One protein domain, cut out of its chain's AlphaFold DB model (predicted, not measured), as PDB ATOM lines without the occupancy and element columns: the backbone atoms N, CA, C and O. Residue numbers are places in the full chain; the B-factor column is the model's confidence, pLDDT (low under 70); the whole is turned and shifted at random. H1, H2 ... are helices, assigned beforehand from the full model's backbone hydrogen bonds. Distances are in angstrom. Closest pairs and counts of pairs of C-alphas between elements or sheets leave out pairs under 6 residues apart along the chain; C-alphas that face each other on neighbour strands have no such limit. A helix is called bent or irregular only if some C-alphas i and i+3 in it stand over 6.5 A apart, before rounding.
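What this domain is: This is residues 208 to 278 of the 331 residues of an uncharacterized protein of Novosphingobium sp. R1F6D (UniProt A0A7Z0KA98). A small rounded cluster of four helices has the straight helix H3 in its middle, with the short H1 on one side of it and the long H2, which folds back on itself at a kink, on another. H4 makes a corner with the last residues of H3, 254 to 255, and packs on H2 at its kink. The printed part has 71 residues with four named helices, in the order H1, H2, H3, H4, and no named strand; the class is all helix. The whole is compact, with a radius of gyration of the C-alphas of 10.7 A, and the C-alphas span 28 by 27 by 19 A.

How they stand to each other: H1, residues 211 to 215, touches H3, residues 244 to 255, with residues 248 to 252 of H3 alone; their closest C-alphas, those of Phe 215 and Ala 248, are 4.9 A apart. H1 is close but not clearly touching to H2, residues 220 to 239, where the closest C-alphas, of Phe 215 and Met 223, are 6.5 A apart. H2 has a kink of 142 degrees near residue 231. H2 touches H3 at a steep tilt of 58 degrees, the same way, with the C-alphas of Lys 220 and Lys 244 closest at 6.2 A. H3 is the hub and touches the three other helices. Residues 254 to 255 of H3 alone touch H4, residues 263 to 271, about perpendicular at 78 degrees; the C-alphas of Cys 255 and Ala 269 are closest, at 4.6 A. H4 touches H2 with residues 230 to 231 of H2 alone, at a shallow tilt of 21 degrees, opposite ways, and the C-alphas of Ile 230 and Lys 268 are closest, at 5.4 A. The helix packing is mostly crossed, with fewer than half of the touching pairs that have a tilt at a shallow one, but only just: 1 of 3 pairs is at a shallow tilt. H1 and H4 are apart. In H3 and H4 every O i to N i+4 pair is within hydrogen-bond range; in H2 it is 12 of 16, and in H1 0 of 1, with 0 of 2 O i to N i+3 pairs.

Where its parts are: H1 begins at C-alpha 211, (193.361, -78.630, 8.012), and is only just irregular, with C-alphas 212 and 215 6.9 A apart. H2 is irregular, with C-alphas 230 and 233 9.4 A apart, and measures 10.2 A from first to last C-alpha. H3 begins at C-alpha 244, (188.553, -69.696, 8.890), and measures 16.5 A. H4 measures 12.5 A and ends at C-alpha 271, (183.753, -90.499, 1.851).

The domain as a whole: The two C-alphas farthest apart, of Asp 241 and Arg 278, are 28.8 A apart. The links H1 to H2 and H2 to H3 are tight, and that from H3 to H4 is short. The printed part has no cut; its mean pLDDT is 95.3, and no printed residue is under 70.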
ATOM      1  N   ARG A 208     192.746 -88.235   2.778       94.06
ATOM      2  CA  ARG A 208     191.638 -87.475   3.367       94.06
ATOM      3  C   ARG A 208     192.002 -86.012   3.553       94.06
ATOM      4  O   ARG A 208     193.148 -85.711   3.902       94.06
ATOM      5  N   PRO A 209     191.034 -85.095   3.398       96.38
ATOM      6  CA  PRO A 209     191.290 -83.687   3.615       96.38
ATOM      7  C   PRO A 209     191.472 -83.404   5.113       96.38
ATOM      8  O   PRO A 209     190.671 -83.791   5.966       96.38
ATOM      9  N   THR A 210     192.540 -82.690   5.437       95.44
ATOM     10  CA  THR A 210     192.887 -82.197   6.769       95.44
ATOM     11  C   THR A 210     192.995 -80.676   6.742       95.44
ATOM     12  O   THR A 210     192.979 -80.036   5.684       95.44
ATOM     13  N   ALA A 211     193.119 -80.065   7.920       96.19
ATOM     14  CA  ALA A 211     193.361 -78.630   8.012       96.19
ATOM     15  C   ALA A 211     194.705 -78.256   7.364       96.19
ATOM     16  O   ALA A 211     194.811 -77.203   6.740       96.19
ATOM     17  N   GLU A 212     195.707 -79.129   7.466       94.38
ATOM     18  CA  GLU A 212     197.043 -78.886   6.936       94.38
ATOM     19  C   GLU A 212     197.133 -79.117   5.427       94.38
ATOM     20  O   GLU A 212     197.736 -78.291   4.745       94.38
ATOM     21  N   ASN A 213     196.546 -80.197   4.899       93.50
ATOM     22  CA  ASN A 213     196.731 -80.585   3.496       93.50
ATOM     23  C   ASN A 213     195.734 -79.913   2.530       93.50
ATOM     24  O   ASN A 213     196.077 -79.726   1.365       93.50
ATOM     25  N   PHE A 214     194.551 -79.486   3.001       96.88
ATOM     26  CA  PHE A 214     193.496 -78.951   2.136       96.88
ATOM     27  C   PHE A 214     192.715 -77.792   2.772       96.88
ATOM     28  O   PHE A 214     192.826 -76.649   2.322       96.88
ATOM     29  N   PHE A 215     191.952 -78.035   3.844       97.88
ATOM     30  CA  PHE A 215     190.946 -77.075   4.323       97.88
ATOM     31  C   PHE A 215     191.536 -75.742   4.814       97.88
ATOM     32  O   PHE A 215     190.938 -74.685   4.610       97.88
ATOM     33  N   GLY A 216     192.739 -75.738   5.394       97.06
ATOM     34  CA  GLY A 216     193.425 -74.501   5.789       97.06
ATOM     35  C   GLY A 216     193.909 -73.658   4.601       97.06
ATOM     36  O   GLY A 216     194.099 -72.442   4.735       97.06
ATOM     37  N   ARG A 217     194.059 -74.280   3.425       97.06
ATOM     38  CA  ARG A 217     194.632 -73.686   2.206       97.06
ATOM     39  C   ARG A 217     193.578 -73.133   1.247       97.06
ATOM     40  O   ARG A 217     193.896 -72.265   0.440       97.06
ATOM     41  N   VAL A 218     192.320 -73.552   1.370       97.19
ATOM     42  CA  VAL A 218     191.221 -73.085   0.508       97.19
ATOM     43  C   VAL A 218     190.488 -71.865   1.082       97.19
ATOM     44  O   VAL A 218     190.707 -71.435   2.220       97.19
ATOM     45  N   LYS A 219     189.625 -71.249   0.265       97.69
ATOM     46  CA  LYS A 219     188.742 -70.148   0.683       97.69
ATOM     47  C   LYS A 219     187.607 -70.676   1.570       97.69
ATOM     48  O   LYS A 219     187.231 -71.840   1.485       97.69
ATOM     49  N   LYS A 220     187.022 -69.792   2.389       97.38
ATOM     50  CA  LYS A 220     185.917 -70.133   3.305       97.38
ATOM     51  C   LYS A 220     184.718 -70.757   2.584       97.38
ATOM     52  O   LYS A 220     184.169 -71.734   3.072       97.38
ATOM     53  N   GLU A 221     184.379 -70.245   1.405       97.75
ATOM     54  CA  GLU A 221     183.257 -70.761   0.615       97.75
ATOM     55  C   GLU A 221     183.428 -72.219   0.185       97.75
ATOM     56  O   GLU A 221     182.453 -72.959   0.206       97.75
ATOM     57  N   VAL A 222     184.656 -72.664  -0.109       97.81
ATOM     58  CA  VAL A 222     184.931 -74.068  -0.467       97.81
ATOM     59  C   VAL A 222     184.663 -74.992   0.725       97.81
ATOM     60  O   VAL A 222     184.049 -76.039   0.571       97.81
ATOM     61  N   MET A 223     185.056 -74.580   1.935       98.25
ATOM     62  CA  MET A 223     184.748 -75.331   3.161       98.25
ATOM     63  C   MET A 223     183.246 -75.381   3.448       98.25
ATOM     64  O   MET A 223     182.725 -76.411   3.859       98.25
ATOM     65  N   LEU A 224     182.541 -74.267   3.238       98.12
ATOM     66  CA  LEU A 224     181.094 -74.213   3.439       98.12
ATOM     67  C   LEU A 224     180.334 -75.046   2.397       98.12
ATOM     68  O   LEU A 224     179.315 -75.631   2.753       98.12
ATOM     69  N   ALA A 225     180.820 -75.115   1.154       97.88
ATOM     70  CA  ALA A 225     180.285 -76.001   0.121       97.88
ATOM     71  C   ALA A 225     180.488 -77.475   0.501       97.88
ATOM     72  O   ALA A 225     179.528 -78.231   0.503       97.88
ATOM     73  N   ALA A 226     181.679 -77.851   0.981       97.25
ATOM     74  CA  ALA A 226     181.929 -79.206   1.478       97.25
ATOM     75  C   ALA A 226     180.950 -79.614   2.598       97.25
ATOM     76  O   ALA A 226     180.400 -80.711   2.593       97.25
ATOM     77  N   LEU A 227     180.684 -78.719   3.560       97.19
ATOM     78  CA  LEU A 227     179.696 -78.977   4.618       97.19
ATOM     79  C   LEU A 227     178.262 -79.103   4.083       97.19
ATOM     80  O   LEU A 227     177.456 -79.830   4.664       97.19
ATOM     81  N   GLU A 228     177.937 -78.394   3.005       97.81
ATOM     82  CA  GLU A 228     176.650 -78.506   2.321       97.81
ATOM     83  C   GLU A 228     176.515 -79.836   1.575       97.81
ATOM     84  O   GLU A 228     175.489 -80.494   1.726       97.81
ATOM     85  N   ASP A 229     177.556 -80.295   0.881       96.62
ATOM     86  CA  ASP A 229     177.570 -81.608   0.225       96.62
ATOM     87  C   ASP A 229     177.403 -82.751   1.239       96.62
ATOM     88  O   ASP A 229     176.695 -83.729   1.001       96.62
ATOM     89  N   ILE A 230     178.047 -82.616   2.402       96.25
ATOM     90  CA  ILE A 230     178.063 -83.639   3.453       96.25
ATOM     91  C   ILE A 230     176.732 -83.701   4.217       96.25
ATOM     92  O   ILE A 230     176.219 -84.788   4.488       96.25
ATOM     93  N   GLY A 231     176.188 -82.550   4.623       94.19
ATOM     94  CA  GLY A 231     175.072 -82.477   5.577       94.19
ATOM     95  C   GLY A 231     173.993 -81.453   5.234       94.19
ATOM     96  O   GLY A 231     173.162 -81.121   6.084       94.19
ATOM     97  N   GLY A 232     173.999 -80.932   4.010       95.75
ATOM     98  CA  GLY A 232     173.009 -79.996   3.498       95.75
ATOM     99  C   GLY A 232     173.132 -78.564   4.039       95.75
ATOM    100  O   GLY A 232     174.028 -78.230   4.828       95.75
ATOM    101  N   PRO A 233     172.176 -77.689   3.673       96.31
ATOM    102  CA  PRO A 233     172.222 -76.262   3.998       96.31
ATOM    103  C   PRO A 233     172.150 -75.985   5.506       96.31
ATOM    104  O   PRO A 233     172.623 -74.949   5.975       96.31
ATOM    105  N   ILE A 234     171.596 -76.916   6.294       94.56
ATOM    106  CA  ILE A 234     171.556 -76.817   7.758       94.56
ATOM    107  C   ILE A 234     172.973 -76.906   8.328       94.56
ATOM    108  O   ILE A 234     173.347 -76.073   9.155       94.56
ATOM    109  N   LEU A 235     173.770 -77.887   7.885       94.38
ATOM    110  CA  LEU A 235     175.137 -78.060   8.369       94.38
ATOM    111  C   LEU A 235     176.010 -76.874   7.950       94.38
ATOM    112  O   LEU A 235     176.678 -76.285   8.800       94.38
ATOM    113  N   ARG A 236     175.913 -76.439   6.689       96.81
ATOM    114  CA  ARG A 236     176.536 -75.193   6.212       96.81
ATOM    115  C   ARG A 236     176.157 -73.992   7.084       96.81
ATOM    116  O   ARG A 236     177.025 -73.248   7.542       96.81
ATOM    117  N   GLY A 237     174.861 -73.812   7.342       96.38
ATOM    118  CA  GLY A 237     174.319 -72.693   8.111       96.38
ATOM    119  C   GLY A 237     174.849 -72.612   9.545       96.38
ATOM    120  O   GLY A 237     175.086 -71.508  10.031       96.38
ATOM    121  N   ARG A 238     175.106 -73.758  10.198       95.12
ATOM    122  CA  ARG A 238     175.699 -73.823  11.552       95.12
ATOM    123  C   ARG A 238     177.098 -73.211  11.620       95.12
ATOM    124  O   ARG A 238     177.470 -72.669  12.655       95.12
ATOM    125  N   TYR A 239     177.858 -73.286  10.528       95.75
ATOM    126  CA  TYR A 239     179.262 -72.880  10.489       95.75
ATOM    127  C   TYR A 239     179.533 -71.640   9.621       95.75
ATOM    128  O   TYR A 239     180.681 -71.208   9.509       95.75
ATOM    129  N   LYS A 240     178.493 -71.011   9.056       95.38
ATOM    130  CA  LYS A 240     178.622 -69.851   8.154       95.38
ATOM    131  C   LYS A 240     179.407 -68.682   8.767       95.38
ATOM    132  O   LYS A 240     180.176 -68.030   8.067       95.38
ATOM    133  N   ASP A 241     179.286 -68.460  10.076       96.31
ATOM    134  CA  ASP A 241     179.927 -67.351  10.798       96.31
ATOM    135  C   ASP A 241     181.231 -67.769  11.508       96.31
ATOM    136  O   ASP A 241     181.899 -66.944  12.130       96.31
ATOM    137  N   ALA A 242     181.650 -69.035  11.375       96.19
ATOM    138  CA  ALA A 242     182.879 -69.537  11.985       96.19
ATOM    139  C   ALA A 242     184.129 -68.837  11.419       96.19
ATOM    140  O   ALA A 242     184.182 -68.436  10.247       96.19
ATOM    141  N   LYS A 243     185.172 -68.707  12.245       97.50
ATOM    142  CA  LYS A 243     186.482 -68.219  11.790       97.50
ATOM    143  C   LYS A 243     187.127 -69.258  10.872       97.50
ATOM    144  O   LYS A 243     186.920 -70.452  11.048       97.50
ATOM    145  N   LYS A 244     187.947 -68.814   9.910       96.19
ATOM    146  CA  LYS A 244     188.553 -69.696   8.890       96.19
ATOM    147  C   LYS A 244     189.317 -70.882   9.499       96.19
ATOM    148  O   LYS A 244     189.139 -72.002   9.039       96.19
ATOM    149  N   GLY A 245     190.149 -70.634  10.515       97.25
ATOM    150  CA  GLY A 245     190.935 -71.684  11.175       97.25
ATOM    151  C   GLY A 245     190.057 -72.727  11.868       97.25
ATOM    152  O   GLY A 245     190.216 -73.921  11.629       97.25
ATOM    153  N   ASP A 246     189.073 -72.268  12.645       97.12
ATOM    154  CA  ASP A 246     188.127 -73.136  13.358       97.12
ATOM    155  C   ASP A 246     187.255 -73.942  12.384       97.12
ATOM    156  O   ASP A 246     186.989 -75.125  12.601       97.12
ATOM    157  N   LEU A 247     186.850 -73.319  11.271       97.75
ATOM    158  CA  LEU A 247     186.108 -73.983  10.204       97.75
ATOM    159  C   LEU A 247     186.944 -75.085   9.547       97.75
ATOM    160  O   LEU A 247     186.445 -76.194   9.368       97.75
ATOM    161  N   ALA A 248     188.212 -74.807   9.236       98.00
ATOM    162  CA  ALA A 248     189.115 -75.788   8.641       98.00
ATOM    163  C   ALA A 248     189.351 -76.984   9.570       98.00
ATOM    164  O   ALA A 248     189.280 -78.129   9.124       98.00
ATOM    165  N   ALA A 249     189.570 -76.725  10.863       97.62
ATOM    166  CA  ALA A 249     189.703 -77.770  11.874       97.62
ATOM    167  C   ALA A 249     188.421 -78.606  11.999       97.62
ATOM    168  O   ALA A 249     188.490 -79.830  12.082       97.62
ATOM    169  N   THR A 250     187.252 -77.964  11.939       96.19
ATOM    170  CA  THR A 250     185.959 -78.658  11.992       96.19
ATOM    171  C   THR A 250     185.747 -79.557  10.775       96.19
ATOM    172  O   THR A 250     185.414 -80.728  10.943       96.19
ATOM    173  N   CYS A 251     185.970 -79.047   9.557       97.25
ATOM    174  CA  CYS A 251     185.825 -79.838   8.331       97.25
ATOM    175  C   CYS A 251     186.784 -81.034   8.336       97.25
ATOM    176  O   CYS A 251     186.377 -82.155   8.040       97.25
ATOM    177  N   ALA A 252     188.037 -80.808   8.748       97.12
ATOM    178  CA  ALA A 252     189.037 -81.858   8.887       97.12
ATOM    179  C   ALA A 252     188.603 -82.938   9.885       97.12
ATOM    180  O   ALA A 252     188.618 -84.118   9.553       97.12
ATOM    181  N   SER A 253     188.176 -82.538  11.084       96.50
ATOM    182  CA  SER A 253     187.693 -83.454  12.119       96.50
ATOM    183  C   SER A 253     186.539 -84.309  11.584       96.50
ATOM    184  O   SER A 253     186.582 -85.535  11.661       96.50
ATOM    185  N   LEU A 254     185.555 -83.675  10.940       95.75
ATOM    186  CA  LEU A 254     184.391 -84.345  10.372       95.75
ATOM    187  C   LEU A 254     184.776 -85.369   9.285       95.75
ATOM    188  O   LEU A 254     184.361 -86.524   9.375       95.75
ATOM    189  N   CYS A 255     185.623 -84.992   8.317       96.50
ATOM    190  CA  CYS A 255     186.054 -85.887   7.230       96.50
ATOM    191  C   CYS A 255     186.972 -87.027   7.713       96.50
ATOM    192  O   CYS A 255     187.051 -88.093   7.100       96.50
ATOM    193  N   ASN A 256     187.636 -86.847   8.856       94.94
ATOM    194  CA  ASN A 256     188.424 -87.893   9.512       94.94
ATOM    195  C   ASN A 256     187.592 -88.733  10.501       94.94
ATOM    196  O   ASN A 256     188.144 -89.494  11.292       94.94
ATOM    197  N   GLY A 257     186.257 -88.612  10.476       93.00
ATOM    198  CA  GLY A 257     185.346 -89.392  11.323       93.00
ATOM    199  C   GLY A 257     185.320 -88.953  12.791       93.00
ATOM    200  O   GLY A 257     184.680 -89.594  13.627       93.00
ATOM    201  N   GLN A 258     185.980 -87.845  13.119       86.62
ATOM    202  CA  GLN A 258     186.042 -87.258  14.448       86.62
ATOM    203  C   GLN A 258     184.926 -86.208  14.572       86.62
ATOM    204  O   GLN A 258     185.098 -85.035  14.259       86.62
ATOM    205  N   GLY A 259     183.732 -86.624  14.995       80.25
ATOM    206  CA  GLY A 259     182.601 -85.707  15.168       80.25
ATOM    207  C   GLY A 259     181.336 -86.378  15.698       80.25
ATOM    208  O   GLY A 259     181.029 -87.527  15.362       80.25
ATOM    209  N   ILE A 260     180.582 -85.652  16.529       83.88
ATOM    210  CA  ILE A 260     179.266 -86.083  17.018       83.88
ATOM    211  C   ILE A 260     178.218 -85.595  16.016       83.88
ATOM    212  O   ILE A 260     177.710 -84.483  16.121       83.88
ATOM    213  N   VAL A 261     177.949 -86.427  15.014       91.00
ATOM    214  CA  VAL A 261     176.948 -86.209  13.964       91.00
ATOM    215  C   VAL A 261     176.158 -87.497  13.750       91.00
ATOM    216  O   VAL A 261     176.575 -88.566  14.208       91.00
ATOM    217  N   GLU A 262     175.021 -87.397  13.068       92.62
ATOM    218  CA  GLU A 262     174.235 -88.545  12.634       92.62
ATOM    219  C   GLU A 262     175.084 -89.514  11.789       92.62
ATOM    220  O   GLU A 262     176.024 -89.107  11.103       92.62
ATOM    221  N   ALA A 263     174.751 -90.809  11.830       92.12
ATOM    222  CA  ALA A 263     175.527 -91.848  11.148       92.12
ATOM    223  C   ALA A 263     175.655 -91.594   9.634       92.12
ATOM    224  O   ALA A 263     176.748 -91.724   9.094       92.12
ATOM    225  N   GLU A 264     174.577 -91.143   8.988       93.00
ATOM    226  CA  GLU A 264     174.563 -90.814   7.556       93.00
ATOM    227  C   GLU A 264     175.503 -89.642   7.217       93.00
ATOM    228  O   GLU A 264     176.235 -89.688   6.231       93.00
ATOM    229  N   ILE A 265     175.540 -88.603   8.062       94.12
ATOM    230  CA  ILE A 265     176.451 -87.462   7.877       94.12
ATOM    231  C   ILE A 265     177.897 -87.913   8.073       94.12
ATOM    232  O   ILE A 265     178.782 -87.474   7.342       94.12
ATOM    233  N   ARG A 266     178.152 -88.797   9.045       95.06
ATOM    234  CA  ARG A 266     179.490 -89.354   9.260       95.06
ATOM    235  C   ARG A 266     179.960 -90.152   8.049       95.06
ATOM    236  O   ARG A 266     181.088 -89.949   7.627       95.06
ATOM    237  N   GLU A 267     179.112 -91.015   7.501       95.00
ATOM    238  CA  GLU A 267     179.420 -91.814   6.310       95.00
ATOM    239  C   GLU A 267     179.782 -90.913   5.122       95.00
ATOM    240  O   GLU A 267     180.895 -91.007   4.597       95.00
ATOM    241  N   LYS A 268     178.911 -89.945   4.797       95.94
ATOM    242  CA  LYS A 268     179.153 -88.950   3.741       95.94
ATOM    243  C   LYS A 268     180.426 -88.145   3.979       95.94
ATOM    244  O   LYS A 268     181.199 -87.949   3.052       95.94
ATOM    245  N   ALA A 269     180.680 -87.715   5.213       95.81
ATOM    246  CA  ALA A 269     181.890 -86.978   5.555       95.81
ATOM    247  C   ALA A 269     183.158 -87.804   5.343       95.81
ATOM    248  O   ALA A 269     184.148 -87.293   4.827       95.81
ATOM    249  N   THR A 270     183.143 -89.074   5.745       95.69
ATOM    250  CA  THR A 270     184.310 -89.947   5.612       95.69
ATOM    251  C   THR A 270     184.608 -90.356   4.174       95.69
ATOM    252  O   THR A 270     185.747 -90.724   3.904       95.69
ATOM    253  N   ALA A 271     183.615 -90.276   3.287       96.12
ATOM    254  CA  ALA A 271     183.753 -90.499   1.851       96.12
ATOM    255  C   ALA A 271     183.936 -89.198   1.046       96.12
ATOM    256  O   ALA A 271     184.157 -89.242  -0.161       96.12
ATOM    257  N   TRP A 272     183.826 -88.024   1.680       97.38
ATOM    258  CA  TRP A 272     183.895 -86.756   0.962       97.38
ATOM    259  C   TRP A 272     185.321 -86.455   0.494       97.38
ATOM    260  O   TRP A 272     186.282 -86.483   1.270       97.38
ATOM    261  N   LEU A 273     185.429 -86.082  -0.779       96.94
ATOM    262  CA  LEU A 273     186.657 -85.662  -1.438       96.94
ATOM    263  C   LEU A 273     186.403 -84.382  -2.238       96.94
ATOM    264  O   LEU A 273     185.332 -84.261  -2.844       96.94
ATOM    265  N   PRO A 274     187.376 -83.457  -2.307       95.12
ATOM    266  CA  PRO A 274     187.305 -82.354  -3.252       95.12
ATOM    267  C   PRO A 274     187.384 -82.889  -4.685       95.12
ATOM    268  O   PRO A 274     188.110 -83.852  -4.930       95.12
ATOM    269  N   ASP A 275     186.695 -82.235  -5.620       91.69
ATOM    270  CA  ASP A 275     186.597 -82.681  -7.020       91.69
ATOM    271  C   ASP A 275     187.969 -82.961  -7.647       91.69
ATOM    272  O   ASP A 275     188.166 -83.992  -8.271       91.69
ATOM    273  N   ALA A 276     188.965 -82.114  -7.366       90.94
ATOM    274  CA  ALA A 276     190.327 -82.272  -7.880       90.94
ATOM    275  C   ALA A 276     191.047 -83.565  -7.438       90.94
ATOM    276  O   ALA A 276     192.077 -83.894  -8.011       90.94
ATOM    277  N   MET A 277     190.571 -84.263  -6.402       94.31
ATOM    278  CA  MET A 277     191.155 -85.530  -5.933       94.31
ATOM    279  C   MET A 277     190.420 -86.763  -6.473       94.31
ATOM    280  O   MET A 277     190.823 -87.884  -6.165       94.31
ATOM    281  N   ARG A 278     189.323 -86.585  -7.215       93.19
ATOM    282  CA  ARG A 278     188.508 -87.682  -7.741       93.19
ATOM    283  C   ARG A 278     188.998 -88.085  -9.126       93.19
ATOM    284  O   ARG A 278     189.486 -87.252  -9.873       93.19
TER     285      ARG A 278